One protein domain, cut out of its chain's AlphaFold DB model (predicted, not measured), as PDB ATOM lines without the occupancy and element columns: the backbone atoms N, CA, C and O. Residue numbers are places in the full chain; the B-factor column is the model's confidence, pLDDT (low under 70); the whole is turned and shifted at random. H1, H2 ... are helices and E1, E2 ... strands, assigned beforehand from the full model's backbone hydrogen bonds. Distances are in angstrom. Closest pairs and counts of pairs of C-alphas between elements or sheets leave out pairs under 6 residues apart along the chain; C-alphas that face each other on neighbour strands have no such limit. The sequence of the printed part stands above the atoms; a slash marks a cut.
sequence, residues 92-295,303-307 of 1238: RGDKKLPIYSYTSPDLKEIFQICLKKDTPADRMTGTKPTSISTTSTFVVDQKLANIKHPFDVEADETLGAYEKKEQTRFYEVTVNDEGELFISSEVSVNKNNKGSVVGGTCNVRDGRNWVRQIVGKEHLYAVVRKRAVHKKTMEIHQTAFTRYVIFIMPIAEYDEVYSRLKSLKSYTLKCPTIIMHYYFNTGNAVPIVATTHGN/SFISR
ATOM      1  N   ARG A  92     -29.438   1.763 -60.878       82.38
ATOM      2  CA  ARG A  92     -29.267   1.839 -62.344       82.38
ATOM      3  C   ARG A  92     -28.608   0.591 -62.967       82.38
ATOM      4  O   ARG A  92     -28.034   0.687 -64.047       82.38
ATOM      5  N   GLY A  93     -28.691  -0.563 -62.300       79.31
ATOM      6  CA  GLY A  93     -28.050  -1.810 -62.736       79.31
ATOM      7  C   GLY A  93     -26.547  -1.915 -62.442       79.31
ATOM      8  O   GLY A  93     -25.927  -2.887 -62.871       79.31
ATOM      9  N   ASP A  94     -25.944  -0.964 -61.718       82.06
ATOM     10  CA  ASP A  94     -24.534  -1.061 -61.323       82.06
ATOM     11  C   ASP A  94     -24.346  -2.109 -60.214       82.06
ATOM     12  O   ASP A  94     -24.778  -1.920 -59.075       82.06
ATOM     13  N   LYS A  95     -23.640  -3.199 -60.542       83.00
ATOM     14  CA  LYS A  95     -23.291  -4.289 -59.615       83.00
ATOM     15  C   LYS A  95     -22.427  -3.851 -58.424       83.00
ATOM     16  O   LYS A  95     -22.302  -4.605 -57.468       83.00
ATOM     17  N   LYS A  96     -21.833  -2.652 -58.453       82.69
ATOM     18  CA  LYS A  96     -21.085  -2.074 -57.321       82.69
ATOM     19  C   LYS A  96     -21.976  -1.306 -56.332       82.69
ATOM     20  O   LYS A  96     -21.512  -0.976 -55.240       82.69
ATOM     21  N   LEU A  97     -23.233  -1.027 -56.697       86.06
ATOM     22  CA  LEU A  97     -24.196  -0.235 -55.920       86.06
ATOM     23  C   LEU A  97     -25.522  -0.995 -55.675       86.06
ATOM     24  O   LEU A  97     -26.578  -0.551 -56.146       86.06
ATOM     25  N   PRO A  98     -25.507  -2.125 -54.937       89.56
ATOM     26  CA  PRO A  98     -26.730  -2.743 -54.422       89.56
ATOM     27  C   PRO A  98     -27.534  -1.755 -53.562       89.56
ATOM     28  O   PRO A  98     -26.978  -0.998 -52.764       89.56
ATOM     29  N   ILE A  99     -28.856  -1.758 -53.728       87.56
ATOM     30  CA  ILE A  99     -29.800  -1.002 -52.901       87.56
ATOM     31  C   ILE A  99     -30.198  -1.902 -51.732       87.56
ATOM     32  O   ILE A  99     -30.764  -2.972 -51.935       87.56
ATOM     33  N   TYR A 100     -29.926  -1.453 -50.508       87.56
ATOM     34  CA  TYR A 100     -30.274  -2.198 -49.299       87.56
ATOM     35  C   TYR A 100     -31.778  -2.108 -48.990       87.56
ATOM     36  O   TYR A 100     -32.411  -3.108 -48.673       87.56
ATOM     37  N   SER A 101     -32.356  -0.907 -49.113       86.81
ATOM     38  CA  SER A 101     -33.795  -0.661 -48.951       86.81
ATOM     39  C   SER A 101     -34.219   0.638 -49.651       86.81
ATOM     40  O   SER A 101     -33.389   1.499 -49.955       86.81
ATOM     41  N   TYR A 102     -35.522   0.811 -49.878       85.31
ATOM     42  CA  TYR A 102     -36.133   2.075 -50.304       85.31
ATOM     43  C   TYR A 102     -36.642   2.926 -49.122       85.31
ATOM     44  O   TYR A 102     -36.919   4.112 -49.295       85.31
ATOM     45  N   THR A 103     -36.727   2.368 -47.909       84.19
ATOM     46  CA  THR A 103     -37.105   3.086 -46.678       84.19
ATOM     47  C   THR A 103     -35.881   3.645 -45.940       84.19
ATOM     48  O   THR A 103     -34.744   3.232 -46.176       84.19
ATOM     49  N   SER A 104     -36.096   4.615 -45.042       82.56
ATOM     50  CA  SER A 104     -35.087   4.967 -44.029       82.56
ATOM     51  C   SER A 104     -35.057   3.852 -42.987       82.56
ATOM     52  O   SER A 104     -36.129   3.558 -42.460       82.56
ATOM     53  N   PRO A 105     -33.883   3.310 -42.627       86.44
ATOM     54  CA  PRO A 105     -33.818   2.246 -41.641       86.44
ATOM     55  C   PRO A 105     -34.164   2.740 -40.234       86.44
ATOM     56  O   PRO A 105     -33.992   3.932 -39.924       86.44
ATOM     57  N   ASP A 106     -34.653   1.821 -39.401       87.56
ATOM     58  CA  ASP A 106     -35.010   2.081 -38.003       87.56
ATOM     59  C   ASP A 106     -33.826   1.888 -37.032       87.56
ATOM     60  O   ASP A 106     -32.688   1.652 -37.442       87.56
ATOM     61  N   LEU A 107     -34.056   2.062 -35.725       85.50
ATOM     62  CA  LEU A 107     -32.987   1.952 -34.728       85.50
ATOM     63  C   LEU A 107     -32.498   0.504 -34.507       85.50
ATOM     64  O   LEU A 107     -31.297   0.325 -34.303       85.50
ATOM     65  N   LYS A 108     -33.378  -0.511 -34.560       84.00
ATOM     66  CA  LYS A 108     -32.999  -1.933 -34.426       84.00
ATOM     67  C   LYS A 108     -32.190  -2.358 -35.652       84.00
ATOM     68  O   LYS A 108     -31.096  -2.901 -35.502       84.00
ATOM     69  N   GLU A 109     -32.659  -1.981 -36.836       85.19
ATOM     70  CA  GLU A 109     -32.016  -2.240 -38.125       85.19
ATOM     71  C   GLU A 109     -30.627  -1.577 -38.224       85.19
ATOM     72  O   GLU A 109     -29.650  -2.238 -38.578       85.19
ATOM     73  N   ILE A 110     -30.481  -0.307 -37.808       88.31
ATOM     74  CA  ILE A 110     -29.175   0.385 -37.747       88.31
ATOM     75  C   ILE A 110     -28.163  -0.387 -36.885       88.31
ATOM     76  O   ILE A 110     -26.997  -0.500 -37.276       88.31
ATOM     77  N   PHE A 111     -28.573  -0.925 -35.732       87.56
ATOM     78  CA  PHE A 111     -27.675  -1.689 -34.862       87.56
ATOM     79  C   PHE A 111     -27.410  -3.114 -35.375       87.56
ATOM     80  O   PHE A 111     -26.270  -3.569 -35.277       87.56
ATOM     81  N   GLN A 112     -28.380  -3.790 -36.000       84.12
ATOM     82  CA  GLN A 112     -28.163  -5.083 -36.673       84.12
ATOM     83  C   GLN A 112     -27.129  -4.961 -37.809       84.12
ATOM     84  O   GLN A 112     -26.136  -5.694 -37.823       84.12
ATOM     85  N   ILE A 113     -27.299  -3.969 -38.694       85.06
ATOM     86  CA  ILE A 113     -26.366  -3.652 -39.791       85.06
ATOM     87  C   ILE A 113     -24.948  -3.374 -39.264       85.06
ATOM     88  O   ILE A 113     -23.965  -3.853 -39.833       85.06
ATOM     89  N   CYS A 114     -24.820  -2.581 -38.194       83.50
ATOM     90  CA  CYS A 114     -23.521  -2.069 -37.750       83.50
ATOM     91  C   CYS A 114     -22.781  -2.947 -36.723       83.50
ATOM     92  O   CYS A 114     -21.557  -2.834 -36.640       83.50
ATOM     93  N   LEU A 115     -23.478  -3.778 -35.933       81.12
ATOM     94  CA  LEU A 115     -22.872  -4.605 -34.874       81.12
ATOM     95  C   LEU A 115     -22.814  -6.091 -35.233       81.12
ATOM     96  O   LEU A 115     -21.729  -6.671 -35.211       81.12
ATOM     97  N   LYS A 116     -23.954  -6.707 -35.576       70.12
ATOM     98  CA  LYS A 116     -24.003  -8.149 -35.875       70.12
ATOM     99  C   LYS A 116     -23.346  -8.507 -37.208       70.12
ATOM    100  O   LYS A 116     -22.765  -9.580 -37.330       70.12
ATOM    101  N   LYS A 117     -23.397  -7.584 -38.178       63.56
ATOM    102  CA  LYS A 117     -23.035  -7.803 -39.593       63.56
ATOM    103  C   LYS A 117     -23.975  -8.772 -40.323       63.56
ATOM    104  O   LYS A 117     -23.575  -9.361 -41.319       63.56
ATOM    105  N   ASP A 118     -25.241  -8.845 -39.906       61.62
ATOM    106  CA  ASP A 118     -26.306  -9.630 -40.565       61.62
ATOM    107  C   ASP A 118     -26.603  -9.182 -42.017       61.62
ATOM    108  O   ASP A 118     -27.483  -9.730 -42.672       61.62
ATOM    109  N   THR A 119     -25.917  -8.154 -42.531       69.88
ATOM    110  CA  THR A 119     -26.074  -7.680 -43.912       69.88
ATOM    111  C   THR A 119     -25.310  -8.603 -44.867       69.88
ATOM    112  O   THR A 119     -24.080  -8.649 -44.786       69.88
ATOM    113  N   PRO A 120     -25.993  -9.292 -45.803       72.31
ATOM    114  CA  PRO A 120     -25.340 -10.118 -46.814       72.31
ATOM    115  C   PRO A 120     -24.295  -9.329 -47.615       72.31
ATOM    116  O   PRO A 120     -24.476  -8.141 -47.895       72.31
ATOM    117  N   ALA A 121     -23.185  -9.974 -47.984       72.12
ATOM    118  CA  ALA A 121     -22.050  -9.296 -48.618       72.12
ATOM    119  C   ALA A 121     -22.398  -8.678 -49.988       72.12
ATOM    120  O   ALA A 121     -21.844  -7.647 -50.360       72.12
ATOM    121  N   ASP A 122     -23.360  -9.269 -50.696       74.06
ATOM    122  CA  ASP A 122     -23.970  -8.779 -51.935       74.06
ATOM    123  C   ASP A 122     -24.857  -7.532 -51.742       74.06
ATOM    124  O   ASP A 122     -25.121  -6.819 -52.707       74.06
ATOM    125  N   ARG A 123     -25.271  -7.222 -50.504       78.94
ATOM    126  CA  ARG A 123     -26.037  -6.014 -50.140       78.94
ATOM    127  C   ARG A 123     -25.169  -4.864 -49.613       78.94
ATOM    128  O   ARG A 123     -25.703  -3.795 -49.311       78.94
ATOM    129  N   MET A 124     -23.848  -5.046 -49.521       82.94
ATOM    130  CA  MET A 124     -22.901  -3.994 -49.133       82.94
ATOM    131  C   MET A 124     -22.239  -3.343 -50.356       82.94
ATOM    132  O   MET A 124     -21.750  -4.018 -51.259       82.94
ATOM    133  N   THR A 125     -22.169  -2.011 -50.384       83.25
ATOM    134  CA  THR A 125     -21.541  -1.274 -51.488       83.25
ATOM    135  C   THR A 125     -20.025  -1.185 -51.297       83.25
ATOM    136  O   THR A 125     -19.542  -0.486 -50.402       83.25
ATOM    137  N   GLY A 126     -19.265  -1.818 -52.194       79.12
ATOM    138  CA  GLY A 126     -17.805  -1.676 -52.292       79.12
ATOM    139  C   GLY A 126     -17.334  -0.359 -52.928       79.12
ATOM    140  O   GLY A 126     -16.145  -0.182 -53.170       79.12
ATOM    141  N   THR A 127     -18.244   0.570 -53.233       82.12
ATOM    142  CA  THR A 127     -17.942   1.917 -53.735       82.12
ATOM    143  C   THR A 127     -18.819   2.956 -53.041       82.12
ATOM    144  O   THR A 127     -19.937   2.675 -52.618       82.12
ATOM    145  N   LYS A 128     -18.313   4.188 -52.918       86.44
ATOM    146  CA  LYS A 128     -19.038   5.324 -52.330       86.44
ATOM    147  C   LYS A 128     -20.224   5.738 -53.231       86.44
ATOM    148  O   LYS A 128     -19.974   6.201 -54.348       86.44
ATOM    149  N   PRO A 129     -21.489   5.672 -52.765       86.12
ATOM    150  CA  PRO A 129     -22.641   6.149 -53.530       86.12
ATOM    151  C   PRO A 129     -22.543   7.653 -53.821       86.12
ATOM    152  O   PRO A 129     -22.237   8.455 -52.934       86.12
ATOM    153  N   THR A 130     -22.806   8.056 -55.067       81.88
ATOM    154  CA  THR A 130     -22.788   9.465 -55.502       81.88
ATOM    155  C   THR A 130     -23.847   9.729 -56.575       81.88
ATOM    156  O   THR A 130     -24.244   8.823 -57.303       81.88
ATOM    157  N   SER A 131     -24.313  10.978 -56.693       75.94
ATOM    158  CA  SER A 131     -25.278  11.401 -57.733       75.94
ATOM    159  C   SER A 131     -26.584  10.579 -57.777       75.94
ATOM    160  O   SER A 131     -27.193  10.391 -58.838       75.94
ATOM    161  N   ILE A 132     -27.017  10.083 -56.614       84.31
ATOM    162  CA  ILE A 132     -28.269   9.339 -56.444       84.31
ATOM    163  C   ILE A 132     -29.463  10.276 -56.685       84.31
ATOM    164  O   ILE A 132     -29.496  11.390 -56.164       84.31
ATOM    165  N   SER A 133     -30.438   9.828 -57.479       78.44
ATOM    166  CA  SER A 133     -31.585  10.629 -57.940       78.44
ATOM    167  C   SER A 133     -32.954  10.074 -57.527       78.44
ATOM    168  O   SER A 133     -33.971  10.556 -58.015       78.44
ATOM    169  N   THR A 134     -32.988   9.057 -56.666       82.75
ATOM    170  CA  THR A 134     -34.196   8.383 -56.153       82.75
ATOM    171  C   THR A 134     -34.091   8.191 -54.644       82.75
ATOM    172  O   THR A 134     -32.990   8.236 -54.088       82.75
ATOM    173  N   THR A 135     -35.216   7.965 -53.961       88.44
ATOM    174  CA  THR A 135     -35.188   7.558 -52.548       88.44
ATOM    175  C   THR A 135     -34.589   6.153 -52.450       88.44
ATOM    176  O   THR A 135     -35.091   5.231 -53.087       88.44
ATOM    177  N   SER A 136     -33.464   5.992 -51.748       89.50
ATOM    178  CA  SER A 136     -32.691   4.736 -51.697       89.50
ATOM    179  C   SER A 136     -31.721   4.728 -50.509       89.50
ATOM    180  O   SER A 136     -31.120   5.755 -50.183       89.50
ATOM    181  N   THR A 137     -31.537   3.566 -49.886       91.00
ATOM    182  CA  THR A 137     -30.610   3.320 -48.772       91.00
ATOM    183  C   THR A 137     -29.478   2.406 -49.219       91.00
ATOM    184  O   THR A 137     -29.716   1.366 -49.831       91.00
ATOM    185  N   PHE A 138     -28.249   2.790 -48.878       91.62
ATOM    186  CA  PHE A 138     -27.023   2.046 -49.158       91.62
ATOM    187  C   PHE A 138     -26.270   1.765 -47.855       91.62
ATOM    188  O   PHE A 138     -26.163   2.651 -47.000       91.62
ATOM    189  N   VAL A 139     -25.722   0.557 -47.726       91.50
ATOM    190  CA  VAL A 139     -24.828   0.157 -46.632       91.50
ATOM    191  C   VAL A 139     -23.404   0.123 -47.178       91.50
ATOM    192  O   VAL A 139     -23.098  -0.683 -48.053       91.50
ATOM    193  N   VAL A 140     -22.543   1.013 -46.687       90.12
ATOM    194  CA  VAL A 140     -21.177   1.211 -47.189       90.12
ATOM    195  C   VAL A 140     -20.176   0.713 -46.148       90.12
ATOM    196  O   VAL A 140     -20.114   1.275 -45.054       90.12
ATOM    197  N   ASP A 141     -19.355  -0.288 -46.468       89.12
ATOM    198  CA  ASP A 141     -18.183  -0.598 -45.637       89.12
ATOM    199  C   ASP A 141     -17.057   0.398 -45.953       89.12
ATOM    200  O   ASP A 141     -16.634   0.561 -47.103       89.12
ATOM    201  N   GLN A 142     -16.568   1.082 -44.917       89.06
ATOM    202  CA  GLN A 142     -15.569   2.137 -45.045       89.06
ATOM    203  C   GLN A 142     -14.243   1.637 -45.654       89.06
ATOM    204  O   GLN A 142     -13.582   2.383 -46.380       89.06
ATOM    205  N   LYS A 143     -13.841   0.392 -45.368       85.31
ATOM    206  CA  LYS A 143     -12.576  -0.192 -45.835       85.31
ATOM    207  C   LYS A 143     -12.698  -0.655 -47.285       85.31
ATOM    208  O   LYS A 143     -11.848  -0.291 -48.093       85.31
ATOM    209  N   LEU A 144     -13.763  -1.391 -47.621       84.19
ATOM    210  CA  LEU A 144     -14.018  -1.876 -48.984       84.19
ATOM    211  C   LEU A 144     -14.177  -0.712 -49.970       84.19
ATOM    212  O   LEU A 144     -13.582  -0.736 -51.043       84.19
ATOM    213  N   ALA A 145     -14.890   0.349 -49.578       84.06
ATOM    214  CA  ALA A 145     -15.062   1.549 -50.397       84.06
ATOM    215  C   ALA A 145     -13.856   2.522 -50.384       84.06
ATOM    216  O   ALA A 145     -13.959   3.617 -50.940       84.06
ATOM    217  N   ASN A 146     -12.722   2.154 -49.761       85.12
ATOM    218  CA  ASN A 146     -11.491   2.958 -49.663       85.12
ATOM    219  C   ASN A 146     -11.715   4.382 -49.088       85.12
ATOM    220  O   ASN A 146     -11.087   5.367 -49.490       85.12
ATOM    221  N   ILE A 147     -12.646   4.512 -48.136       88.75
ATOM    222  CA  ILE A 147     -13.051   5.792 -47.547       88.75
ATOM    223  C   ILE A 147     -12.064   6.158 -46.432       88.75
ATOM    224  O   ILE A 147     -12.150   5.674 -45.303       88.75
ATOM    225  N   LYS A 148     -11.124   7.059 -46.731       88.94
ATOM    226  CA  LYS A 148     -10.050   7.473 -45.805       88.94
ATOM    227  C   LYS A 148     -10.562   8.081 -44.494       88.94
ATOM    228  O   LYS A 148      -9.877   7.989 -43.476       88.94
ATOM    229  N   HIS A 149     -11.732   8.718 -44.505       91.94
ATOM    230  CA  HIS A 149     -12.335   9.329 -43.323       91.94
ATOM    231  C   HIS A 149     -13.877   9.285 -43.389       91.94
ATOM    232  O   HIS A 149     -14.432   9.588 -44.447       91.94
ATOM    233  N   PRO A 150     -14.617   9.021 -42.289       87.50
ATOM    234  CA  PRO A 150     -16.085   8.911 -42.307       87.50
ATOM    235  C   PRO A 150     -16.829  10.201 -42.700       87.50
ATOM    236  O   PRO A 150     -18.041  10.179 -42.894       87.50
ATOM    237  N   PHE A 151     -16.140  11.340 -42.845       89.19
ATOM    238  CA  PHE A 151     -16.728  12.575 -43.394       89.19
ATOM    239  C   PHE A 151     -16.469  12.773 -44.900       89.19
ATOM    240  O   PHE A 151     -16.951  13.751 -45.472       89.19
ATOM    241  N   ASP A 152     -15.759  11.867 -45.574       88.06
ATOM    242  CA  ASP A 152     -15.515  11.954 -47.023       88.06
ATOM    243  C   ASP A 152     -16.771  11.604 -47.835       88.06
ATOM    244  O   ASP A 152     -17.030  12.212 -48.878       88.06
ATOM    245  N   VAL A 153     -17.653  10.750 -47.296       85.50
ATOM    246  CA  VAL A 153     -19.013  10.549 -47.831       85.50
ATOM    247  C   VAL A 153     -19.860  11.826 -47.788       85.50
ATOM    248  O   VAL A 153     -20.793  11.979 -48.575       85.50
ATOM    249  N   GLU A 154     -19.528  12.809 -46.935       82.38
ATOM    250  CA  GLU A 154     -20.239  14.091 -46.947       82.38
ATOM    251  C   GLU A 154     -20.020  14.877 -48.253       82.38
ATOM    252  O   GLU A 154     -20.829  15.758 -48.564       82.38
ATOM    253  N   ALA A 155     -18.956  14.582 -49.006       81.06
ATOM    254  CA  ALA A 155     -18.686  15.154 -50.318       81.06
ATOM    255  C   ALA A 155     -19.331  14.301 -51.418       81.06
ATOM    256  O   ALA A 155     -18.689  13.450 -52.029       81.06
ATOM    257  N   ASP A 156     -20.619  14.542 -51.645       73.06
ATOM    258  CA  ASP A 156     -21.318  14.047 -52.829       73.06
ATOM    259  C   ASP A 156     -20.777  14.745 -54.094       73.06
ATOM    260  O   ASP A 156     -20.463  15.939 -54.050       73.06
ATOM    261  N   GLU A 157     -20.720  14.031 -55.222       72.38
ATOM    262  CA  GLU A 157     -20.462  14.627 -56.550       72.38
ATOM    263  C   GLU A 157     -21.619  15.555 -56.980       72.38
ATOM    264  O   GLU A 157     -21.453  16.424 -57.839       72.38
ATOM    265  N   THR A 158     -22.791  15.393 -56.351       75.06
ATOM    266  CA  THR A 158     -24.000  16.192 -56.565       75.06
ATOM    267  C   THR A 158     -23.733  17.706 -56.534       75.06
ATOM    268  O   THR A 158     -23.148  18.257 -55.600       75.06
ATOM    269  N   LEU A 159     -24.225  18.398 -57.567       69.38
ATOM    270  CA  LEU A 159     -23.947  19.810 -57.826       69.38
ATOM    271  C   LEU A 159     -24.712  20.759 -56.886       69.38
ATOM    272  O   LEU A 159     -25.821  21.187 -57.206       69.38
ATOM    273  N   GLY A 160     -24.082  21.206 -55.798       69.19
ATOM    274  CA  GLY A 160     -24.553  22.386 -55.075       69.19
ATOM    275  C   GLY A 160     -24.227  22.463 -53.588       69.19
ATOM    276  O   GLY A 160     -23.294  21.841 -53.077       69.19
ATOM    277  N   ALA A 161     -24.979  23.316 -52.890       73.06
ATOM    278  CA  ALA A 161     -24.779  23.640 -51.483       73.06
ATOM    279  C   ALA A 161     -25.857  23.008 -50.589       73.06
ATOM    280  O   ALA A 161     -27.059  23.175 -50.807       73.06
ATOM    281  N   TYR A 162     -25.407  22.335 -49.530       80.94
ATOM    282  CA  TYR A 162     -26.265  21.707 -48.528       80.94
ATOM    283  C   TYR A 162     -26.342  22.543 -47.247       80.94
ATOM    284  O   TYR A 162     -25.337  23.097 -46.795       80.94
ATOM    285  N   GLU A 163     -27.510  22.567 -46.606       82.44
ATOM    286  CA  GLU A 163     -27.599  22.803 -45.164       82.44
ATOM    287  C   GLU A 163     -27.274  21.506 -44.425       82.44
ATOM    288  O   GLU A 163     -27.831  20.466 -44.765       82.44
ATOM    289  N   LYS A 164     -26.389  21.555 -43.426       86.69
ATOM    290  CA  LYS A 164     -25.996  20.386 -42.633       86.69
ATOM    291  C   LYS A 164     -26.401  20.570 -41.176       86.69
ATOM    292  O   LYS A 164     -26.108  21.611 -40.591       86.69
ATOM    293  N   LYS A 165     -27.032  19.549 -40.596       89.12
ATOM    294  CA  LYS A 165     -27.320  19.425 -39.160       89.12
ATOM    295  C   LYS A 165     -26.816  18.062 -38.682       89.12
ATOM    296  O   LYS A 165     -26.990  17.059 -39.368       89.12
ATOM    297  N   GLU A 166     -26.146  18.054 -37.542       89.38
ATOM    298  CA  GLU A 166     -25.474  16.897 -36.946       89.38
ATOM    299  C   GLU A 166     -26.166  16.624 -35.606       89.38
ATOM    300  O   GLU A 166     -26.253  17.530 -34.779       89.38
ATOM    301  N   GLN A 167     -26.715  15.420 -35.423       90.00
ATOM    302  CA  GLN A 167     -27.330  14.983 -34.171       90.00
ATOM    303  C   GLN A 167     -26.660  13.685 -33.721       90.00
ATOM    304  O   GLN A 167     -26.681  12.697 -34.452       90.00
ATOM    305  N   THR A 168     -26.113  13.689 -32.510       89.69
ATOM    306  CA  THR A 168     -25.659  12.478 -31.821       89.69
ATOM    307  C   THR A 168     -26.681  12.122 -30.750       89.69
ATOM    308  O   THR A 168     -27.137  13.012 -30.033       89.69
ATOM    309  N   ARG A 169     -27.035  10.840 -30.650       89.81
ATOM    310  CA  ARG A 169     -27.835  10.261 -29.559       89.81
ATOM    311  C   ARG A 169     -27.092   9.062 -28.976       89.81
ATOM    312  O   ARG A 169     -26.205   8.527 -29.641       89.81
ATOM    313  N   PHE A 170     -27.447   8.647 -27.766       90.12
ATOM    314  CA  PHE A 170     -26.758   7.570 -27.059       90.12
ATOM    315  C   PHE A 170     -27.744   6.485 -26.626       90.12
ATOM    316  O   PHE A 170     -28.850   6.801 -26.188       90.12
ATOM    317  N   TYR A 171     -27.336   5.225 -26.753       89.44
ATOM    318  CA  TYR A 171     -28.161   4.053 -26.464       89.44
ATOM    319  C   TYR A 171     -27.325   2.981 -25.770       89.44
ATOM    320  O   TYR A 171     -26.172   2.756 -26.145       89.44
ATOM    321  N   GLU A 172     -27.906   2.333 -24.766       86.19
ATOM    322  CA  GLU A 172     -27.398   1.082 -24.215       86.19
ATOM    323  C   GLU A 172     -27.807  -0.045 -25.163       86.19
ATOM    324  O   GLU A 172     -28.949  -0.087 -25.635       86.19
ATOM    325  N   VAL A 173     -26.858  -0.922 -25.476       85.50
ATOM    326  CA  VAL A 173     -27.060  -2.078 -26.344       85.50
ATOM    327  C   VAL A 173     -26.477  -3.306 -25.660       85.50
ATOM    328  O   VAL A 173     -25.263  -3.412 -25.453       85.50
ATOM    329  N   THR A 174     -27.356  -4.240 -25.320       82.62
ATOM    330  CA  THR A 174     -27.004  -5.554 -24.784       82.62
ATOM    331  C   THR A 174     -27.390  -6.645 -25.780       82.62
ATOM    332  O   THR A 174     -28.215  -6.442 -26.675       82.62
ATOM    333  N   VAL A 175     -26.738  -7.797 -25.659       80.44
ATOM    334  CA  VAL A 175     -27.007  -8.993 -26.463       80.44
ATOM    335  C   VAL A 175     -27.455 -10.078 -25.488       80.44
ATOM    336  O   VAL A 175     -26.796 -10.247 -24.463       80.44
ATOM    337  N   ASN A 176     -28.575 -10.757 -25.754       77.94
ATOM    338  CA  ASN A 176     -29.010 -11.892 -24.928       77.94
ATOM    339  C   ASN A 176     -28.257 -13.182 -25.317       77.94
ATOM    340  O   ASN A 176     -27.536 -13.212 -26.315       77.94
ATOM    341  N   ASP A 177     -28.438 -14.262 -24.555       72.50
ATOM    342  CA  ASP A 177     -27.751 -15.541 -24.807       72.50
ATOM    343  C   ASP A 177     -28.159 -16.210 -26.141       72.50
ATOM    344  O   ASP A 177     -27.424 -17.033 -26.680       72.50
ATOM    345  N   GLU A 178     -29.298 -15.810 -26.715       72.75
ATOM    346  CA  GLU A 178     -29.791 -16.222 -28.041       72.75
ATOM    347  C   GLU A 178     -29.232 -15.339 -29.180       72.75
ATOM    348  O   GLU A 178     -29.503 -15.565 -30.361       72.75
ATOM    349  N   GLY A 179     -28.444 -14.313 -28.848       68.44
ATOM    350  CA  GLY A 179     -27.836 -13.385 -29.794       68.44
ATOM    351  C   GLY A 179     -28.740 -12.239 -30.266       68.44
ATOM    352  O   GLY A 179     -28.327 -11.485 -31.146       68.44
ATOM    353  N   GLU A 180     -29.958 -12.063 -29.751       77.31
ATOM    354  CA  GLU A 180     -30.811 -10.896 -30.030       77.31
ATOM    355  C   GLU A 180     -30.235  -9.598 -29.436       77.31
ATOM    356  O   GLU A 180     -29.630  -9.591 -28.367       77.31
ATOM    357  N   LEU A 181     -30.451  -8.475 -30.134       82.12
ATOM    358  CA  LEU A 181     -30.057  -7.135 -29.683       82.12
ATOM    359  C   LEU A 181     -31.199  -6.474 -28.903       82.12
ATOM    360  O   LEU A 181     -32.231  -6.136 -29.490       82.12
ATOM    361  N   PHE A 182     -30.975  -6.205 -27.617       81.00
ATOM    362  CA  PHE A 182     -31.820  -5.324 -26.816       81.00
ATOM    363  C   PHE A 182     -31.238  -3.904 -26.824       81.00
ATOM    364  O   PHE A 182     -30.038  -3.710 -26.632       81.00
ATOM    365  N   ILE A 183     -32.085  -2.903 -27.080       84.88
ATOM    366  CA  ILE A 183     -31.688  -1.499 -27.262       84.88
ATOM    367  C   ILE A 183     -32.551  -0.630 -26.348       84.88
ATOM    368  O   ILE A 183     -33.781  -0.708 -26.391       84.88
ATOM    369  N   SER A 184     -31.920   0.207 -25.525       79.50
ATOM    370  CA  SER A 184     -32.622   1.020 -24.527       79.50
ATOM    371  C   SER A 184     -33.387   2.217 -25.106       79.50
ATOM    372  O   SER A 184     -33.215   2.634 -26.255       79.50
ATOM    373  N   SER A 185     -34.159   2.875 -24.235       79.25
ATOM    374  CA  SER A 185     -34.523   4.285 -24.407       79.25
ATOM    375  C   SER A 185     -33.270   5.183 -24.479       79.25
ATOM    376  O   SER A 185     -32.174   4.777 -24.091       79.25
ATOM    377  N   GLU A 186     -33.407   6.404 -25.007       84.25
ATOM    378  CA  GLU A 186     -32.268   7.315 -25.205       84.25
ATOM    379  C   GLU A 186     -31.571   7.660 -23.875       84.25
ATOM    380  O   GLU A 186     -32.179   8.192 -22.943       84.25
ATOM    381  N   VAL A 187     -30.279   7.339 -23.792       85.12
ATOM    382  CA  VAL A 187     -29.482   7.402 -22.563       85.12
ATOM    383  C   VAL A 187     -28.968   8.822 -22.336       85.12
ATOM    384  O   VAL A 187     -28.270   9.399 -23.171       85.12
ATOM    385  N   SER A 188     -29.251   9.374 -21.157       82.50
ATOM    386  CA  SER A 188     -28.681  10.644 -20.702       82.50
ATOM    387  C   SER A 188     -27.271  10.414 -20.166       82.50
ATOM    388  O   SER A 188     -27.078   9.701 -19.182       82.50
ATOM    389  N   VAL A 189     -26.275  10.995 -20.831       82.44
ATOM    390  CA  VAL A 189     -24.861  10.663 -20.616       82.44
ATOM    391  C   VAL A 189     -24.201  11.572 -19.576       82.44
ATOM    392  O   VAL A 189     -24.137  12.791 -19.749       82.44
ATOM    393  N   ASN A 190     -23.644  10.964 -18.528       76.31
ATOM    394  CA  ASN A 190     -22.982  11.651 -17.421       76.31
ATOM    395  C   ASN A 190     -21.500  11.891 -17.735       76.31
ATOM    396  O   ASN A 190     -20.795  10.984 -18.186       76.31
ATOM    397  N   LYS A 191     -21.010  13.102 -17.454       78.94
ATOM    398  CA  LYS A 191     -19.625  13.525 -17.716       78.94
ATOM    399  C   LYS A 191     -18.913  13.950 -16.440       78.94
ATOM    400  O   LYS A 191     -19.532  14.519 -15.548       78.94
ATOM    401  N   ASN A 192     -17.609  13.697 -16.379       76.12
ATOM    402  CA  ASN A 192     -16.739  14.171 -15.306       76.12
ATOM    403  C   ASN A 192     -16.261  15.617 -15.550       76.12
ATOM    404  O   ASN A 192     -16.466  16.191 -16.621       76.12
ATOM    405  N   ASN A 193     -15.537  16.178 -14.578       70.25
ATOM    406  CA  ASN A 193     -15.005  17.548 -14.623       70.25
ATOM    407  C   ASN A 193     -13.989  17.798 -15.763       70.25
ATOM    408  O   ASN A 193     -13.652  18.945 -16.039       70.25
ATOM    409  N   LYS A 194     -13.499  16.745 -16.439       67.31
ATOM    410  CA  LYS A 194     -12.627  16.823 -17.628       67.31
ATOM    411  C   LYS A 194     -13.411  16.695 -18.947       67.31
ATOM    412  O   LYS A 194     -12.816  16.714 -20.020       67.31
ATOM    413  N   GLY A 195     -14.739  16.576 -18.885       65.81
ATOM    414  CA  GLY A 195     -15.643  16.471 -20.032       65.81
ATOM    415  C   GLY A 195     -15.801  15.063 -20.616       65.81
ATOM    416  O   GLY A 195     -16.650  14.883 -21.493       65.81
ATOM    417  N   SER A 196     -15.037  14.080 -20.126       71.25
ATOM    418  CA  SER A 196     -15.161  12.670 -20.511       71.25
ATOM    419  C   SER A 196     -16.413  12.056 -19.899       71.25
ATOM    420  O   SER A 196     -16.770  12.343 -18.753       71.25
ATOM    421  N   VAL A 197     -17.053  11.165 -20.637       72.94
ATOM    422  CA  VAL A 197     -18.166  10.348 -20.175       72.94
ATOM    423  C   VAL A 197     -17.684   9.376 -19.101       72.94
ATOM    424  O   VAL A 197     -16.627   8.752 -19.216       72.94
ATOM    425  N   VAL A 198     -18.470   9.237 -18.036       69.19
ATOM    426  CA  VAL A 198     -18.238   8.262 -16.955       69.19
ATOM    427  C   VAL A 198     -19.254   7.123 -16.960       69.19
ATOM    428  O   VAL A 198     -18.890   6.017 -16.585       69.19
ATOM    429  N   GLY A 199     -20.459   7.356 -17.479       75.00
ATOM    430  CA  GLY A 199     -21.504   6.351 -17.672       75.00
ATOM    431  C   GLY A 199     -22.779   7.000 -18.212       75.00
ATOM    432  O   GLY A 199     -22.805   8.209 -18.469       75.00
ATOM    433  N   GLY A 200     -23.840   6.220 -18.372       79.88
ATOM    434  CA  GLY A 200     -25.163   6.720 -18.744       79.88
ATOM    435  C   GLY A 200     -26.186   6.613 -17.614       79.88
ATOM    436  O   GLY A 200     -25.982   5.898 -16.637       79.88
ATOM    437  N   THR A 201     -27.316   7.303 -17.765       78.25
ATOM    438  CA  THR A 201     -28.562   6.972 -17.065       78.25
ATOM    439  C   THR A 201     -29.726   6.935 -18.045       78.25
ATOM    440  O   THR A 201     -29.891   7.851 -18.852       78.25
ATOM    441  N   CYS A 202     -30.540   5.890 -17.964       77.38
ATOM    442  CA  CYS A 202     -31.803   5.761 -18.683       77.38
ATOM    443  C   CYS A 202     -32.949   5.612 -17.673       77.38
ATOM    444  O   CYS A 202     -32.744   5.202 -16.529       77.38
ATOM    445  N   ASN A 203     -34.161   5.979 -18.088       73.06
ATOM    446  CA  ASN A 203     -35.364   5.723 -17.302       73.06
ATOM    447  C   ASN A 203     -36.041   4.478 -17.879       73.06
ATOM    448  O   ASN A 203     -36.459   4.478 -19.042       73.06
ATOM    449  N   VAL A 204     -36.147   3.439 -17.058       72.19
ATOM    450  CA  VAL A 204     -36.794   2.160 -17.374       72.19
ATOM    451  C   VAL A 204     -38.105   2.083 -16.592       72.19
ATOM    452  O   VAL A 204     -38.218   2.657 -15.507       72.19
ATOM    453  N   ARG A 205     -39.129   1.429 -17.150       64.81
ATOM    454  CA  ARG A 205     -40.385   1.196 -16.428       64.81
ATOM    455  C   ARG A 205     -40.263  -0.034 -15.542       64.81
ATOM    456  O   ARG A 205     -39.997  -1.116 -16.049       64.81
ATOM    457  N   ASP A 206     -40.555   0.147 -14.263       69.12
ATOM    458  CA  ASP A 206     -40.784  -0.934 -13.310       69.12
ATOM    459  C   ASP A 206     -42.258  -0.884 -12.882       69.12
ATOM    460  O   ASP A 206     -42.699   0.008 -12.147       69.12
ATOM    461  N   GLY A 207     -43.068  -1.769 -13.468       71.38
ATOM    462  CA  GLY A 207     -44.527  -1.735 -13.359       71.38
ATOM    463  C   GLY A 207     -45.126  -0.390 -13.797       71.38
ATOM    464  O   GLY A 207     -45.179  -0.068 -14.985       71.38
ATOM    465  N   ARG A 208     -45.614   0.395 -12.825       65.12
ATOM    466  CA  ARG A 208     -46.171   1.750 -13.039       65.12
ATOM    467  C   ARG A 208     -45.158   2.879 -12.806       65.12
ATOM    468  O   ARG A 208     -45.457   4.026 -13.137       65.12
ATOM    469  N   ASN A 209     -43.995   2.572 -12.239       58.25
ATOM    470  CA  ASN A 209     -42.983   3.543 -11.839       58.25
ATOM    471  C   ASN A 209     -41.885   3.669 -12.905       58.25
ATOM    472  O   ASN A 209     -41.699   2.786 -13.742       58.25
ATOM    473  N   TRP A 210     -41.135   4.769 -12.857       69.31
ATOM    474  CA  TRP A 210     -39.918   4.947 -13.649       69.31
ATOM    475  C   TRP A 210     -38.704   4.873 -12.726       69.31
ATOM    476  O   TRP A 210     -38.559   5.704 -11.830       69.31
ATOM    477  N   VAL A 211     -37.836   3.892 -12.957       72.31
ATOM    478  CA  VAL A 211     -36.590   3.686 -12.213       72.31
ATOM    479  C   VAL A 211     -35.421   4.157 -13.074       72.31
ATOM    480  O   VAL A 211     -35.397   3.956 -14.291       72.31
ATOM    481  N   ARG A 212     -34.450   4.822 -12.443       72.38
ATOM    482  CA  ARG A 212     -33.264   5.356 -13.116       72.38
ATOM    483  C   ARG A 212     -32.146   4.315 -13.103       72.38
ATOM    484  O   ARG A 212     -31.424   4.200 -12.116       72.38
ATOM    485  N   GLN A 213     -32.002   3.578 -14.197       79.06
ATOM    486  CA  GLN A 213     -30.920   2.614 -14.383       79.06
ATOM    487  C   GLN A 213     -29.613   3.348 -14.720       79.06
ATOM    488  O   GLN A 213     -29.608   4.331 -15.469       79.06
ATOM    489  N   ILE A 214     -28.505   2.881 -14.140       77.19
ATOM    490  CA  ILE A 214     -27.150   3.340 -14.462       77.19
ATOM    491  C   ILE A 214     -26.594   2.415 -15.544       77.19
ATOM    492  O   ILE A 214     -26.616   1.200 -15.390       77.19
ATOM    493  N   VAL A 215     -26.097   3.014 -16.623       77.12
ATOM    494  CA  VAL A 215     -25.594   2.319 -17.814       77.12
ATOM    495  C   VAL A 215     -24.068   2.324 -17.794       77.12
ATOM    496  O   VAL A 215     -23.448   3.395 -17.712       77.12
ATOM    497  N   GLY A 216     -23.475   1.136 -17.886       73.69
ATOM    498  CA  GLY A 216     -22.030   0.935 -17.993       73.69
ATOM    499  C   GLY A 216     -21.446   1.422 -19.329       73.69
ATOM    500  O   GLY A 216     -22.170   1.782 -20.258       73.69
ATOM    501  N   LYS A 217     -20.115   1.510 -19.444       77.06
ATOM    502  CA  LYS A 217     -19.476   2.117 -20.635       77.06
ATOM    503  C   LYS A 217     -19.447   1.168 -21.825       77.06
ATOM    504  O   LYS A 217     -19.663   1.577 -22.960       77.06
ATOM    505  N   GLU A 218     -19.149  -0.084 -21.541       77.12
ATOM    506  CA  GLU A 218     -19.011  -1.216 -22.450       77.12
ATOM    507  C   GLU A 218     -20.267  -1.489 -23.295       77.12
ATOM    508  O   GLU A 218     -20.137  -1.909 -24.444       77.12
ATOM    509  N   HIS A 219     -21.458  -1.147 -22.790       81.38
ATOM    510  CA  HIS A 219     -22.731  -1.279 -23.510       81.38
ATOM    511  C   HIS A 219     -23.221   0.016 -24.183       81.38
ATOM    512  O   HIS A 219     -24.252   0.002 -24.851       81.38
ATOM    513  N   LEU A 220     -22.520   1.147 -24.032       86.44
ATOM    514  CA  LEU A 220     -23.005   2.458 -24.476       86.44
ATOM    515  C   LEU A 220     -22.471   2.834 -25.870       86.44
ATOM    516  O   LEU A 220     -21.261   2.971 -26.082       86.44
ATOM    517  N   TYR A 221     -23.382   3.087 -26.810       89.88
ATOM    518  CA  TYR A 221     -23.074   3.463 -28.194       89.88
ATOM    519  C   TYR A 221     -23.608   4.853 -28.545       89.88
ATOM    520  O   TYR A 221     -24.736   5.216 -28.212       89.88
ATOM    521  N   ALA A 222     -22.801   5.624 -29.273       90.31
ATOM    522  CA  ALA A 222     -23.162   6.906 -29.861       90.31
ATOM    523  C   ALA A 222     -23.602   6.713 -31.323       90.31
ATOM    524  O   ALA A 222     -22.799   6.320 -32.172       90.31
ATOM    525  N   VAL A 223     -24.861   7.025 -31.635       92.62
ATOM    526  CA  VAL A 223     -25.403   7.029 -33.004       92.62
ATOM    527  C   VAL A 223     -25.277   8.442 -33.568       92.62
ATOM    528  O   VAL A 223     -25.936   9.370 -33.091       92.62
ATOM    529  N   VAL A 224     -24.437   8.620 -34.590       91.31
ATOM    530  CA  VAL A 224     -24.167   9.923 -35.215       91.31
ATOM    531  C   VAL A 224     -24.968  10.045 -36.512       91.31
ATOM    532  O   VAL A 224     -24.602   9.483 -37.544       91.31
ATOM    533  N   ARG A 225     -26.061  10.819 -36.483       91.56
ATOM    534  CA  ARG A 225     -26.941  11.077 -37.635       91.56
ATOM    535  C   ARG A 225     -26.697  12.476 -38.200       91.56
ATOM    536  O   ARG A 225     -27.046  13.489 -37.591       91.56
ATOM    537  N   LYS A 226     -26.152  12.548 -39.416       90.19
ATOM    538  CA  LYS A 226     -25.953  13.804 -40.156       90.19
ATOM    539  C   LYS A 226     -27.019  13.975 -41.230       90.19
ATOM    540  O   LYS A 226     -27.061  13.205 -42.185       90.19
ATOM    541  N   ARG A 227     -27.850  15.011 -41.107       90.50
ATOM    542  CA  ARG A 227     -28.850  15.415 -42.108       90.50
ATOM    543  C   ARG A 227     -28.273  16.508 -43.007       90.50
ATOM    544  O   ARG A 227     -27.879  17.564 -42.513       90.50
ATOM    545  N   ALA A 228     -28.271  16.284 -44.317       88.44
ATOM    546  CA  ALA A 228     -27.853  17.247 -45.332       88.44
ATOM    547  C   ALA A 228     -29.013  17.542 -46.303       88.44
ATOM    548  O   ALA A 228     -29.412  16.664 -47.064       88.44
ATOM    549  N   VAL A 229     -29.552  18.764 -46.295       87.06
ATOM    550  CA  VAL A 229     -30.679  19.192 -47.154       87.06
ATOM    551  C   VAL A 229     -30.159  20.061 -48.297       87.06
ATOM    552  O   VAL A 229     -29.408  21.006 -48.049       87.06
ATOM    553  N   HIS A 230     -30.532  19.769 -49.546       84.56
ATOM    554  CA  HIS A 230     -30.035  20.516 -50.705       84.56
ATOM    555  C   HIS A 230     -30.816  21.823 -50.934       84.56
ATOM    556  O   HIS A 230     -31.991  21.801 -51.310       84.56
ATOM    557  N   LYS A 231     -30.157  22.973 -50.724       79.69
ATOM    558  CA  LYS A 231     -30.828  24.280 -50.582       79.69
ATOM    559  C   LYS A 231     -31.630  24.699 -51.814       79.69
ATOM    560  O   LYS A 231     -32.825  24.950 -51.720       79.69
ATOM    561  N   LYS A 232     -31.000  24.705 -52.989       75.19
ATOM    562  CA  LYS A 232     -31.624  25.249 -54.204       75.19
ATOM    563  C   LYS A 232     -32.725  24.351 -54.789       75.19
ATOM    564  O   LYS A 232     -33.620  24.852 -55.462       75.19
ATOM    565  N   THR A 233     -32.694  23.043 -54.518       75.19
ATOM    566  CA  THR A 233     -33.797  22.139 -54.896       75.19
ATOM    567  C   THR A 233     -35.037  22.420 -54.042       75.19
ATOM    568  O   THR A 233     -36.123  22.551 -54.600       75.19
ATOM    569  N   MET A 234     -34.860  22.621 -52.728       74.56
ATOM    570  CA  MET A 234     -35.920  23.115 -51.836       74.56
ATOM    571  C   MET A 234     -36.470  24.473 -52.299       74.56
ATOM    572  O   MET A 234     -37.679  24.630 -52.412       74.56
ATOM    573  N   GLU A 235     -35.599  25.440 -52.600       75.81
ATOM    574  CA  GLU A 235     -35.997  26.801 -53.003       75.81
ATOM    575  C   GLU A 235     -36.809  26.848 -54.311       75.81
ATOM    576  O   GLU A 235     -37.726  27.657 -54.421       75.81
ATOM    577  N   ILE A 236     -36.466  26.026 -55.312       72.12
ATOM    578  CA  ILE A 236     -37.043  26.122 -56.667       72.12
ATOM    579  C   ILE A 236     -38.204  25.154 -56.894       72.12
ATOM    580  O   ILE A 236     -39.182  25.526 -57.537       72.12
ATOM    581  N   HIS A 237     -38.100  23.921 -56.399       69.69
ATOM    582  CA  HIS A 237     -39.099  22.880 -56.653       69.69
ATOM    583  C   HIS A 237     -40.008  22.615 -55.448       69.69
ATOM    584  O   HIS A 237     -40.918  21.805 -55.559       69.69
ATOM    585  N   GLN A 238     -39.748  23.243 -54.292       67.44
ATOM    586  CA  GLN A 238     -40.388  22.946 -52.996       67.44
ATOM    587  C   GLN A 238     -40.188  21.491 -52.510       67.44
ATOM    588  O   GLN A 238     -40.657  21.108 -51.443       67.44
ATOM    589  N   THR A 239     -39.417  20.684 -53.245       66.00
ATOM    590  CA  THR A 239     -39.126  19.285 -52.933       66.00
ATOM    591  C   THR A 239     -37.868  19.155 -52.079       66.00
ATOM    592  O   THR A 239     -36.776  19.570 -52.489       66.00
ATOM    593  N   ALA A 240     -37.978  18.488 -50.931       70.88
ATOM    594  CA  ALA A 240     -36.813  18.147 -50.128       70.88
ATOM    595  C   ALA A 240     -36.034  16.987 -50.759       70.88
ATOM    596  O   ALA A 240     -36.419  15.828 -50.610       70.88
ATOM    597  N   PHE A 241     -34.895  17.296 -51.388       84.88
ATOM    598  CA  PHE A 241     -33.792  16.340 -51.449       84.88
ATOM    599  C   PHE A 241     -33.002  16.432 -50.136       84.88
ATOM    600  O   PHE A 241     -32.351  17.443 -49.847       84.88
ATOM    601  N   THR A 242     -33.091  15.377 -49.328       86.56
ATOM    602  CA  THR A 242     -32.354  15.221 -48.069       86.56
ATOM    603  C   THR A 242     -31.517  13.951 -48.130       86.56
ATOM    604  O   THR A 242     -32.016  12.897 -48.500       86.56
ATOM    605  N   ARG A 243     -30.259  14.026 -47.703       88.19
ATOM    606  CA  ARG A 243     -29.406  12.857 -47.482       88.19
ATOM    607  C   ARG A 243     -29.104  12.722 -45.995       88.19
ATOM    608  O   ARG A 243     -28.747  13.711 -45.349       88.19
ATOM    609  N   TYR A 244     -29.211  11.511 -45.473       90.19
ATOM    610  CA  TYR A 244     -28.754  11.141 -44.142       90.19
ATOM    611  C   TYR A 244     -27.498  10.281 -44.258       90.19
ATOM    612  O   TYR A 244     -27.463   9.336 -45.041       90.19
ATOM    613  N   VAL A 245     -26.482  10.617 -43.470       91.62
ATOM    614  CA  VAL A 245     -25.324   9.755 -43.208       91.62
ATOM    615  C   VAL A 245     -25.421   9.335 -41.748       91.62
ATOM    616  O   VAL A 245     -25.566  10.201 -40.878       91.62
ATOM    617  N   ILE A 246     -25.396   8.031 -41.491       91.94
ATOM    618  CA  ILE A 246     -25.521   7.433 -40.162       91.94
ATOM    619  C   ILE A 246     -24.360   6.460 -39.968       91.94
ATOM    620  O   ILE A 246     -24.070   5.655 -40.846       91.94
ATOM    621  N   PHE A 247     -23.703   6.541 -38.820       92.50
ATOM    622  CA  PHE A 247     -22.735   5.554 -38.349       92.50
ATOM    623  C   PHE A 247     -22.770   5.523 -36.817       92.50
ATOM    624  O   PHE A 247     -23.280   6.458 -36.184       92.50
ATOM    625  N   ILE A 248     -22.245   4.453 -36.225       91.94
ATOM    626  CA  ILE A 248     -22.186   4.280 -34.768       91.94
ATOM    627  C   ILE A 248     -20.739   4.250 -34.275       91.94
ATOM    628  O   ILE A 248     -19.829   3.871 -35.011       91.94
ATOM    629  N   MET A 249     -20.533   4.645 -33.022       90.25
ATOM    630  CA  MET A 249     -19.250   4.565 -32.320       90.25
ATOM    631  C   MET A 249     -19.493   4.044 -30.894       90.25
ATOM    632  O   MET A 249     -20.377   4.579 -30.220       90.25
ATOM    633  N   PRO A 250     -18.727   3.063 -30.380       90.06
ATOM    634  CA  PRO A 250     -18.699   2.764 -28.947       90.06
ATOM    635  C   PRO A 250     -18.279   4.012 -28.155       90.06
ATOM    636  O   PRO A 250     -17.440   4.783 -28.632       90.06
ATOM    637  N   ILE A 251     -18.799   4.219 -26.940       86.81
ATOM    638  CA  ILE A 251     -18.585   5.480 -26.203       86.81
ATOM    639  C   ILE A 251     -17.102   5.817 -25.972       86.81
ATOM    640  O   ILE A 251     -16.722   6.982 -26.040       86.81
ATOM    641  N   ALA A 252     -16.246   4.805 -25.786       82.06
ATOM    642  CA  ALA A 252     -14.800   4.992 -25.654       82.06
ATOM    643  C   ALA A 252     -14.161   5.588 -26.925       82.06
ATOM    644  O   ALA A 252     -13.329   6.486 -26.841       82.06
ATOM    645  N   GLU A 253     -14.592   5.146 -28.112       87.00
ATOM    646  CA  GLU A 253     -14.139   5.717 -29.392       87.00
ATOM    647  C   GLU A 253     -14.660   7.150 -29.579       87.00
ATOM    648  O   GLU A 253     -13.949   8.028 -30.071       87.00
ATOM    649  N   TYR A 254     -15.903   7.400 -29.156       86.50
ATOM    650  CA  TYR A 254     -16.523   8.717 -29.226       86.50
ATOM    651  C   TYR A 254     -15.779   9.750 -28.360       86.50
ATOM    652  O   TYR A 254     -15.436  10.826 -28.852       86.50
ATOM    653  N   ASP A 255     -15.471   9.421 -27.105       81.56
ATOM    654  CA  ASP A 255     -14.765  10.319 -26.182       81.56
ATOM    655  C   ASP A 255     -13.338  10.647 -26.640       81.56
ATOM    656  O   ASP A 255     -12.951  11.819 -26.698       81.56
ATOM    657  N   GLU A 256     -12.560   9.619 -26.991       80.31
ATOM    658  CA  GLU A 256     -11.157   9.759 -27.394       80.31
ATOM    659  C   GLU A 256     -11.008  10.510 -28.723       80.31
ATOM    660  O   GLU A 256     -10.103  11.340 -28.882       80.31
ATOM    661  N   VAL A 257     -11.886  10.220 -29.693       82.12
ATOM    662  CA  VAL A 257     -11.673  10.608 -31.093       82.12
ATOM    663  C   VAL A 257     -12.642  11.681 -31.574       82.12
ATOM    664  O   VAL A 257     -12.199  12.583 -32.283       82.12
ATOM    665  N   TYR A 258     -13.933  11.664 -31.218       83.19
ATOM    666  CA  TYR A 258     -14.943  12.513 -31.883       83.19
ATOM    667  C   TYR A 258     -14.650  14.018 -31.757       83.19
ATOM    668  O   TYR A 258     -14.851  14.785 -32.704       83.19
ATOM    669  N   SER A 259     -14.089  14.434 -30.618       80.38
ATOM    670  CA  SER A 259     -13.613  15.801 -30.361       80.38
ATOM    671  C   SER A 259     -12.532  16.268 -31.354       80.38
ATOM    672  O   SER A 259     -12.514  17.433 -31.760       80.38
ATOM    673  N   ARG A 260     -11.663  15.350 -31.798       85.19
ATOM    674  CA  ARG A 260     -10.531  15.577 -32.715       85.19
ATOM    675  C   ARG A 260     -10.789  15.100 -34.146       85.19
ATOM    676  O   ARG A 260     -10.061  15.494 -35.052       85.19
ATOM    677  N   LEU A 261     -11.845  14.327 -34.397       85.25
ATOM    678  CA  LEU A 261     -12.183  13.735 -35.699       85.25
ATOM    679  C   LEU A 261     -12.276  14.790 -36.821       85.25
ATOM    680  O   LEU A 261     -11.939  14.544 -37.972       85.25
ATOM    681  N   LYS A 262     -12.645  16.035 -36.489       84.69
ATOM    682  CA  LYS A 262     -12.694  17.151 -37.452       84.69
ATOM    683  C   LYS A 262     -11.311  17.679 -37.887       84.69
ATOM    684  O   LYS A 262     -11.266  18.388 -38.897       84.69
ATOM    685  N   SER A 263     -10.210  17.327 -37.211       83.12
ATOM    686  CA  SER A 263      -8.826  17.687 -37.579       83.12
ATOM    687  C   SER A 263      -7.959  16.524 -38.087       83.12
ATOM    688  O   SER A 263      -6.931  16.799 -38.703       83.12
ATOM    689  N   LEU A 264      -8.366  15.263 -37.900       86.75
ATOM    690  CA  LEU A 264      -7.654  14.095 -38.443       86.75
ATOM    691  C   LEU A 264      -7.704  14.057 -39.981       86.75
ATOM    692  O   LEU A 264      -8.715  14.411 -40.581       86.75
ATOM    693  N   LYS A 265      -6.614  13.604 -40.616       86.25
ATOM    694  CA  LYS A 265      -6.525  13.401 -42.076       86.25
ATOM    695  C   LYS A 265      -7.251  12.136 -42.540       86.25
ATOM    696  O   LYS A 265      -7.853  12.128 -43.608       86.25
ATOM    697  N   SER A 266      -7.178  11.078 -41.743       89.69
ATOM    698  CA  SER A 266      -7.798   9.780 -41.997       89.69
ATOM    699  C   SER A 266      -8.142   9.123 -40.668       89.69
ATOM    700  O   SER A 266      -7.421   9.307 -39.686       89.69
ATOM    701  N   TYR A 267      -9.242   8.380 -40.631       91.50
ATOM    702  CA  TYR A 267      -9.692   7.641 -39.455       91.50
ATOM    703  C   TYR A 267     -10.657   6.541 -39.885       91.50
ATOM    704  O   TYR A 267     -11.526   6.804 -40.714       91.50
ATOM    705  N   THR A 268     -10.533   5.350 -39.304       88.88
ATOM    706  CA  THR A 268     -11.411   4.205 -39.573       88.88
ATOM    707  C   THR A 268     -12.185   3.872 -38.307       88.88
ATOM    708  O   THR A 268     -11.568   3.633 -37.270       88.88
ATOM    709  N   LEU A 269     -13.513   3.862 -38.398       87.44
ATOM    710  CA  LEU A 269     -14.412   3.537 -37.285       87.44
ATOM    711  C   LEU A 269     -14.185   2.089 -36.802       87.44
ATOM    712  O   LEU A 269     -13.902   1.211 -37.627       87.44
ATOM    713  N   LYS A 270     -14.360   1.792 -35.499       85.62
ATOM    714  CA  LYS A 270     -14.319   0.387 -35.020       85.62
ATOM    715  C   LYS A 270     -15.482  -0.427 -35.596       85.62
ATOM    716  O   LYS A 270     -15.305  -1.601 -35.907       85.62
ATOM    717  N   CYS A 271     -16.632   0.219 -35.792       86.25
ATOM    718  CA  CYS A 271     -17.741  -0.269 -36.613       86.25
ATOM    719  C   CYS A 271     -17.611   0.366 -38.015       86.25
ATOM    720  O   CYS A 271     -18.036   1.508 -38.183       86.25
ATOM    721  N   PRO A 272     -17.002  -0.299 -39.019       86.50
ATOM    722  CA  PRO A 272     -16.667   0.322 -40.309       86.50
ATOM    723  C   PRO A 272     -17.884   0.605 -41.207       86.50
ATOM    724  O   PRO A 272     -17.716   1.115 -42.312       86.50
ATOM    725  N   THR A 273     -19.095   0.276 -40.765       89.69
ATOM    726  CA  THR A 273     -20.322   0.393 -41.553       89.69
ATOM    727  C   THR A 273     -20.895   1.812 -41.503       89.69
ATOM    728  O   THR A 273     -21.169   2.359 -40.435       89.69
ATOM    729  N   ILE A 274     -21.110   2.411 -42.676       91.50
ATOM    730  CA  ILE A 274     -21.714   3.735 -42.854       91.50
ATOM    731  C   ILE A 274     -22.999   3.574 -43.669       91.50
ATOM    732  O   ILE A 274     -22.973   3.158 -44.825       91.50
ATOM    733  N   ILE A 275     -24.134   3.949 -43.086       91.62
ATOM    734  CA  ILE A 275     -25.440   3.901 -43.744       91.62
ATOM    735  C   ILE A 275     -25.721   5.251 -44.415       91.62
ATOM    736  O   ILE A 275     -25.668   6.311 -43.781       91.62
ATOM    737  N   MET A 276     -26.043   5.220 -45.709       91.94
ATOM    738  CA  MET A 276     -26.363   6.398 -46.516       91.94
ATOM    739  C   MET A 276     -27.789   6.297 -47.069       91.94
ATOM    740  O   MET A 276     -28.033   5.597 -48.048       91.94
ATOM    741  N   HIS A 277     -28.726   7.030 -46.462       91.19
ATOM    742  CA  HIS A 277     -30.115   7.116 -46.930       91.19
ATOM    743  C   HIS A 277     -30.349   8.417 -47.706       91.19
ATOM    744  O   HIS A 277     -30.196   9.522 -47.173       91.19
ATOM    745  N   TYR A 278     -30.740   8.287 -48.969       89.44
ATOM    746  CA  TYR A 278     -31.158   9.372 -49.848       89.44
ATOM    747  C   TYR A 278     -32.689   9.445 -49.839       89.44
ATOM    748  O   TYR A 278     -33.350   8.435 -50.054       89.44
ATOM    749  N   TYR A 279     -33.247  10.634 -49.601       87.19
ATOM    750  CA  TYR A 279     -34.685  10.879 -49.484       87.19
ATOM    751  C   TYR A 279     -35.140  12.000 -50.421       87.19
ATOM    752  O   TYR A 279     -34.618  13.121 -50.363       87.19
ATOM    753  N   PHE A 280     -36.152  11.706 -51.238       83.62
ATOM    754  CA  PHE A 280     -36.824  12.641 -52.136       83.62
ATOM    755  C   PHE A 280     -38.319  12.696 -51.795       83.62
ATOM    756  O   PHE A 280     -39.040  11.715 -51.958       83.62
ATOM    757  N   ASN A 281     -38.792  13.867 -51.355       73.06
ATOM    758  CA  ASN A 281     -40.149  14.076 -50.819       73.06
ATOM    759  C   ASN A 281     -41.308  13.780 -51.798       73.06
ATOM    760  O   ASN A 281     -42.464  13.775 -51.394       73.06
ATOM    761  N   THR A 282     -41.020  13.597 -53.085       66.69
ATOM    762  CA  THR A 282     -41.999  13.335 -54.154       66.69
ATOM    763  C   THR A 282     -42.038  11.880 -54.616       66.69
ATOM    764  O   THR A 282     -42.796  11.575 -55.535       66.69
ATOM    765  N   GLY A 283     -41.187  11.000 -54.068       60.75
ATOM    766  CA  GLY A 283     -40.961   9.625 -54.547       60.75
ATOM    767  C   GLY A 283     -40.226   9.561 -55.897       60.75
ATOM    768  O   GLY A 283     -39.200   8.899 -56.026       60.75
ATOM    769  N   ASN A 284     -40.717  10.322 -56.875       58.72
ATOM    770  CA  ASN A 284     -40.169  10.471 -58.218       58.72
ATOM    771  C   ASN A 284     -38.852  11.263 -58.256       58.72
ATOM    772  O   ASN A 284     -38.613  12.155 -57.436       58.72
ATOM    773  N   ALA A 285     -38.027  10.967 -59.266       60.44
ATOM    774  CA  ALA A 285     -36.711  11.569 -59.461       60.44
ATOM    775  C   ALA A 285     -36.787  13.065 -59.823       60.44
ATOM    776  O   ALA A 285     -37.275  13.441 -60.889       60.44
ATOM    777  N   VAL A 286     -36.255  13.927 -58.949       63.91
ATOM    778  CA  VAL A 286     -36.233  15.387 -59.142       63.91
ATOM    779  C   VAL A 286     -34.890  15.830 -59.742       63.91
ATOM    780  O   VAL A 286     -33.841  15.444 -59.214       63.91
ATOM    781  N   PRO A 287     -34.861  16.686 -60.785       65.38
ATOM    782  CA  PRO A 287     -33.615  17.249 -61.301       65.38
ATOM    783  C   PRO A 287     -32.917  18.114 -60.238       65.38
ATOM    784  O   PRO A 287     -33.449  19.123 -59.771       65.38
ATOM    785  N   ILE A 288     -31.696  17.739 -59.851       71.19
ATOM    786  CA  ILE A 288     -30.955  18.457 -58.807       71.19
ATOM    787  C   ILE A 288     -30.390  19.764 -59.377       71.19
ATOM    788  O   ILE A 288     -29.518  19.763 -60.247       71.19
ATOM    789  N   VAL A 289     -30.881  20.904 -58.881       69.50
ATOM    790  CA  VAL A 289     -30.548  22.207 -59.468       69.50
ATOM    791  C   VAL A 289     -29.168  22.686 -59.030       69.50
ATOM    792  O   VAL A 289     -28.991  23.188 -57.918       69.50
ATOM    793  N   ALA A 290     -28.214  22.633 -59.960       70.31
ATOM    794  CA  ALA A 290     -26.853  23.116 -59.761       70.31
ATOM    795  C   ALA A 290     -26.795  24.530 -59.145       70.31
ATOM    796  O   ALA A 290     -27.403  25.489 -59.650       70.31
ATOM    797  N   THR A 291     -26.019  24.678 -58.067       65.62
ATOM    798  CA  THR A 291     -25.674  25.987 -57.487       65.62
ATOM    799  C   THR A 291     -24.261  26.392 -57.885       65.62
ATOM    800  O   THR A 291     -23.352  25.568 -57.969       65.62
ATOM    801  N   THR A 292     -24.044  27.689 -58.080       64.50
ATOM    802  CA  THR A 292     -22.701  28.269 -58.021       64.50
ATOM    803  C   THR A 292     -22.292  28.439 -56.550       64.50
ATOM    804  O   THR A 292     -23.116  28.323 -55.640       64.50
ATOM    805  N   HIS A 293     -21.006  28.678 -56.285       62.78
ATOM    806  CA  HIS A 293     -20.539  29.016 -54.934       62.78
ATOM    807  C   HIS A 293     -21.108  30.378 -54.494       62.78
ATOM    808  O   HIS A 293     -21.178  31.283 -55.319       62.78
ATOM    809  N   GLY A 294     -21.436  30.580 -53.211       54.19
ATOM    810  CA  GLY A 294     -22.105  31.809 -52.733       54.19
ATOM    811  C   GLY A 294     -21.383  33.130 -53.062       54.19
ATOM    812  O   GLY A 294     -22.023  34.158 -53.250       54.19
ATOM    813  N   ASN A 295     -20.058  33.090 -53.235       57.59
ATOM    814  CA  ASN A 295     -19.243  34.256 -53.617       57.59
ATOM    815  C   ASN A 295     -19.083  34.426 -55.150       57.59
ATOM    816  O   ASN A 295     -18.251  35.214 -55.606       57.59
ATOM    817  N   SER A 303     -20.499  25.169 -61.518       71.19
ATOM    818  CA  SER A 303     -21.243  24.539 -60.427       71.19
ATOM    819  C   SER A 303     -20.317  24.189 -59.260       71.19
ATOM    820  O   SER A 303     -19.163  23.797 -59.458       71.19
ATOM    821  N   PHE A 304     -20.804  24.350 -58.033       77.69
ATOM    822  CA  PHE A 304     -20.050  24.011 -56.835       77.69
ATOM    823  C   PHE A 304     -20.183  22.518 -56.517       77.69
ATOM    824  O   PHE A 304     -21.287  22.005 -56.386       77.69
ATOM    825  N   ILE A 305     -19.039  21.857 -56.348       78.75
ATOM    826  CA  ILE A 305     -18.912  20.487 -55.833       78.75
ATOM    827  C   ILE A 305     -18.054  20.566 -54.570       78.75
ATOM    828  O   ILE A 305     -16.989  21.205 -54.584       78.75
ATOM    829  N   SER A 306     -18.502  19.938 -53.480       81.00
ATOM    830  CA  SER A 306     -17.691  19.825 -52.265       81.00
ATOM    831  C   SER A 306     -16.503  18.902 -52.519       81.00
ATOM    832  O   SER A 306     -16.641  17.856 -53.137       81.00
ATOM    833  N   ARG A 307     -15.332  19.258 -51.992       87.06
ATOM    834  CA  ARG A 307     -14.236  18.290 -51.860       87.06
ATOM    835  C   ARG A 307     -14.403  17.455 -50.593       87.06
ATOM    836  O   ARG A 307     -15.156  17.862 -49.703       87.06
TER     837      ARG A 307
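Overview. This is residues 92 to 295 and 303 to 307 of the 1238 residues of an uncharacterized protein of Paramuricea clavata (UniProt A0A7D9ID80). A long antiparallel sheet of six strands, E1 E9 E8 E7 E2 E3, is curled like part of a barrel and wraps round the helix H1. At the end where E2 bends, a small second sheet, E4 E5 E6, crosses the large one and is only partly face to face with it; H3 packs on the large sheet near that end, on the face opposite to H1, while the short helix H2 follows E7 at the other end. The printed part has 209 residues, with three named helices and nine named strands in the order H1 E1 E2 E3 E4 E5 E6 E7 H2 E8 H3 E9; both sheets are antiparallel. The class is mixed, helices and strands, though under half of the residues, 98, are in named elements. The whole is compact, with a radius of gyration of the C-alphas of 18.7 A and spans of 53 by 40 by 37 A.

Along the chain. In the large sheet, E1 is residues 136 to 141 and E9 residues 273 to 280, 23.1 A long. E8 is residues 241 to 250, 30.3 A, and E7 residues 220 to 230, 32.6 A. E2, residues 162 to 175, is the longest strand by residues; it runs 37.8 A from C-alpha 162 at (-26.265, 21.707, -48.528) to C-alpha 175 at (-27.007, -8.993, -26.463) and bends by 57 degrees at residue 172. E3 is residues 181 to 183. The small sheet has E4, residues 188 to 191, E5, residues 197 to 206, 26.2 A, and E6, residues 209 to 215, 18.4 A. H1, residues 107 to 116, is 13.6 A long and begins with C-alpha 107 at (-32.987, 1.952, -34.728). H2 is residues 231 to 237 and H3 residues 251 to 258.

Arrangement. The large sheet is twisted, with E1 and E3 as edge strands. Between the antiparallel neighbours E1 and E9, N 138 and O 276 are within hydrogen-bond range at 2.9 A, as are N 244 and O 277 between E9 and E8 at 2.8 A, and N 226 and O 245 between E8 and E7 at 2.8 A. E2 is staggered: its residues 162 to 172 pair with E7, with N 167 and O 225 at 2.9 A, and its residues 173 to 175 with E3, with N 174 and O 182 at 3.0 A. The sheet curls round H1, whose Cys 114 has its C-alpha 5.5 A from that of Thr 273 in E9, the closest pair of the two. H1 on one face and H3 on the other make three layers, helices on both faces of a sheet. H3 has a height over the sheet of 7.9 A and lies only just over E8, on which 3 of its 8 C-alphas fall; on the local plane it runs slantwise to E8 at 40 degrees. H2 only grazes the sheet with its residues 231 to 234. E4, E5 and E6 form a meander, each strand the antiparallel neighbour of the one before; N 188 and O 201 are 2.8 A apart, and N 204 and O 211 2.9 A. The two sheets form a sandwich, two sheets face to face, their strands at 77 degrees. E2 and E5 are near each other, with 8 pairs of C-alphas within 10 A. H1, H2 and H3 have every O i to N i+4 pair within hydrogen-bond range.

Size, cuts and confidence. The C-alphas farthest apart are those of Gly 207 and Asn 295, at 59.6 A. Residues 296 to 302 are not printed, and C-alphas 295 and 303 are 12.0 A apart across this cut. The links H1 to E1, E1 to E2 and H3 to E9 are long. The mean pLDDT of the printed part is 80.6; 29 residues are under 70, among them 282 to 287 and 291 to 295.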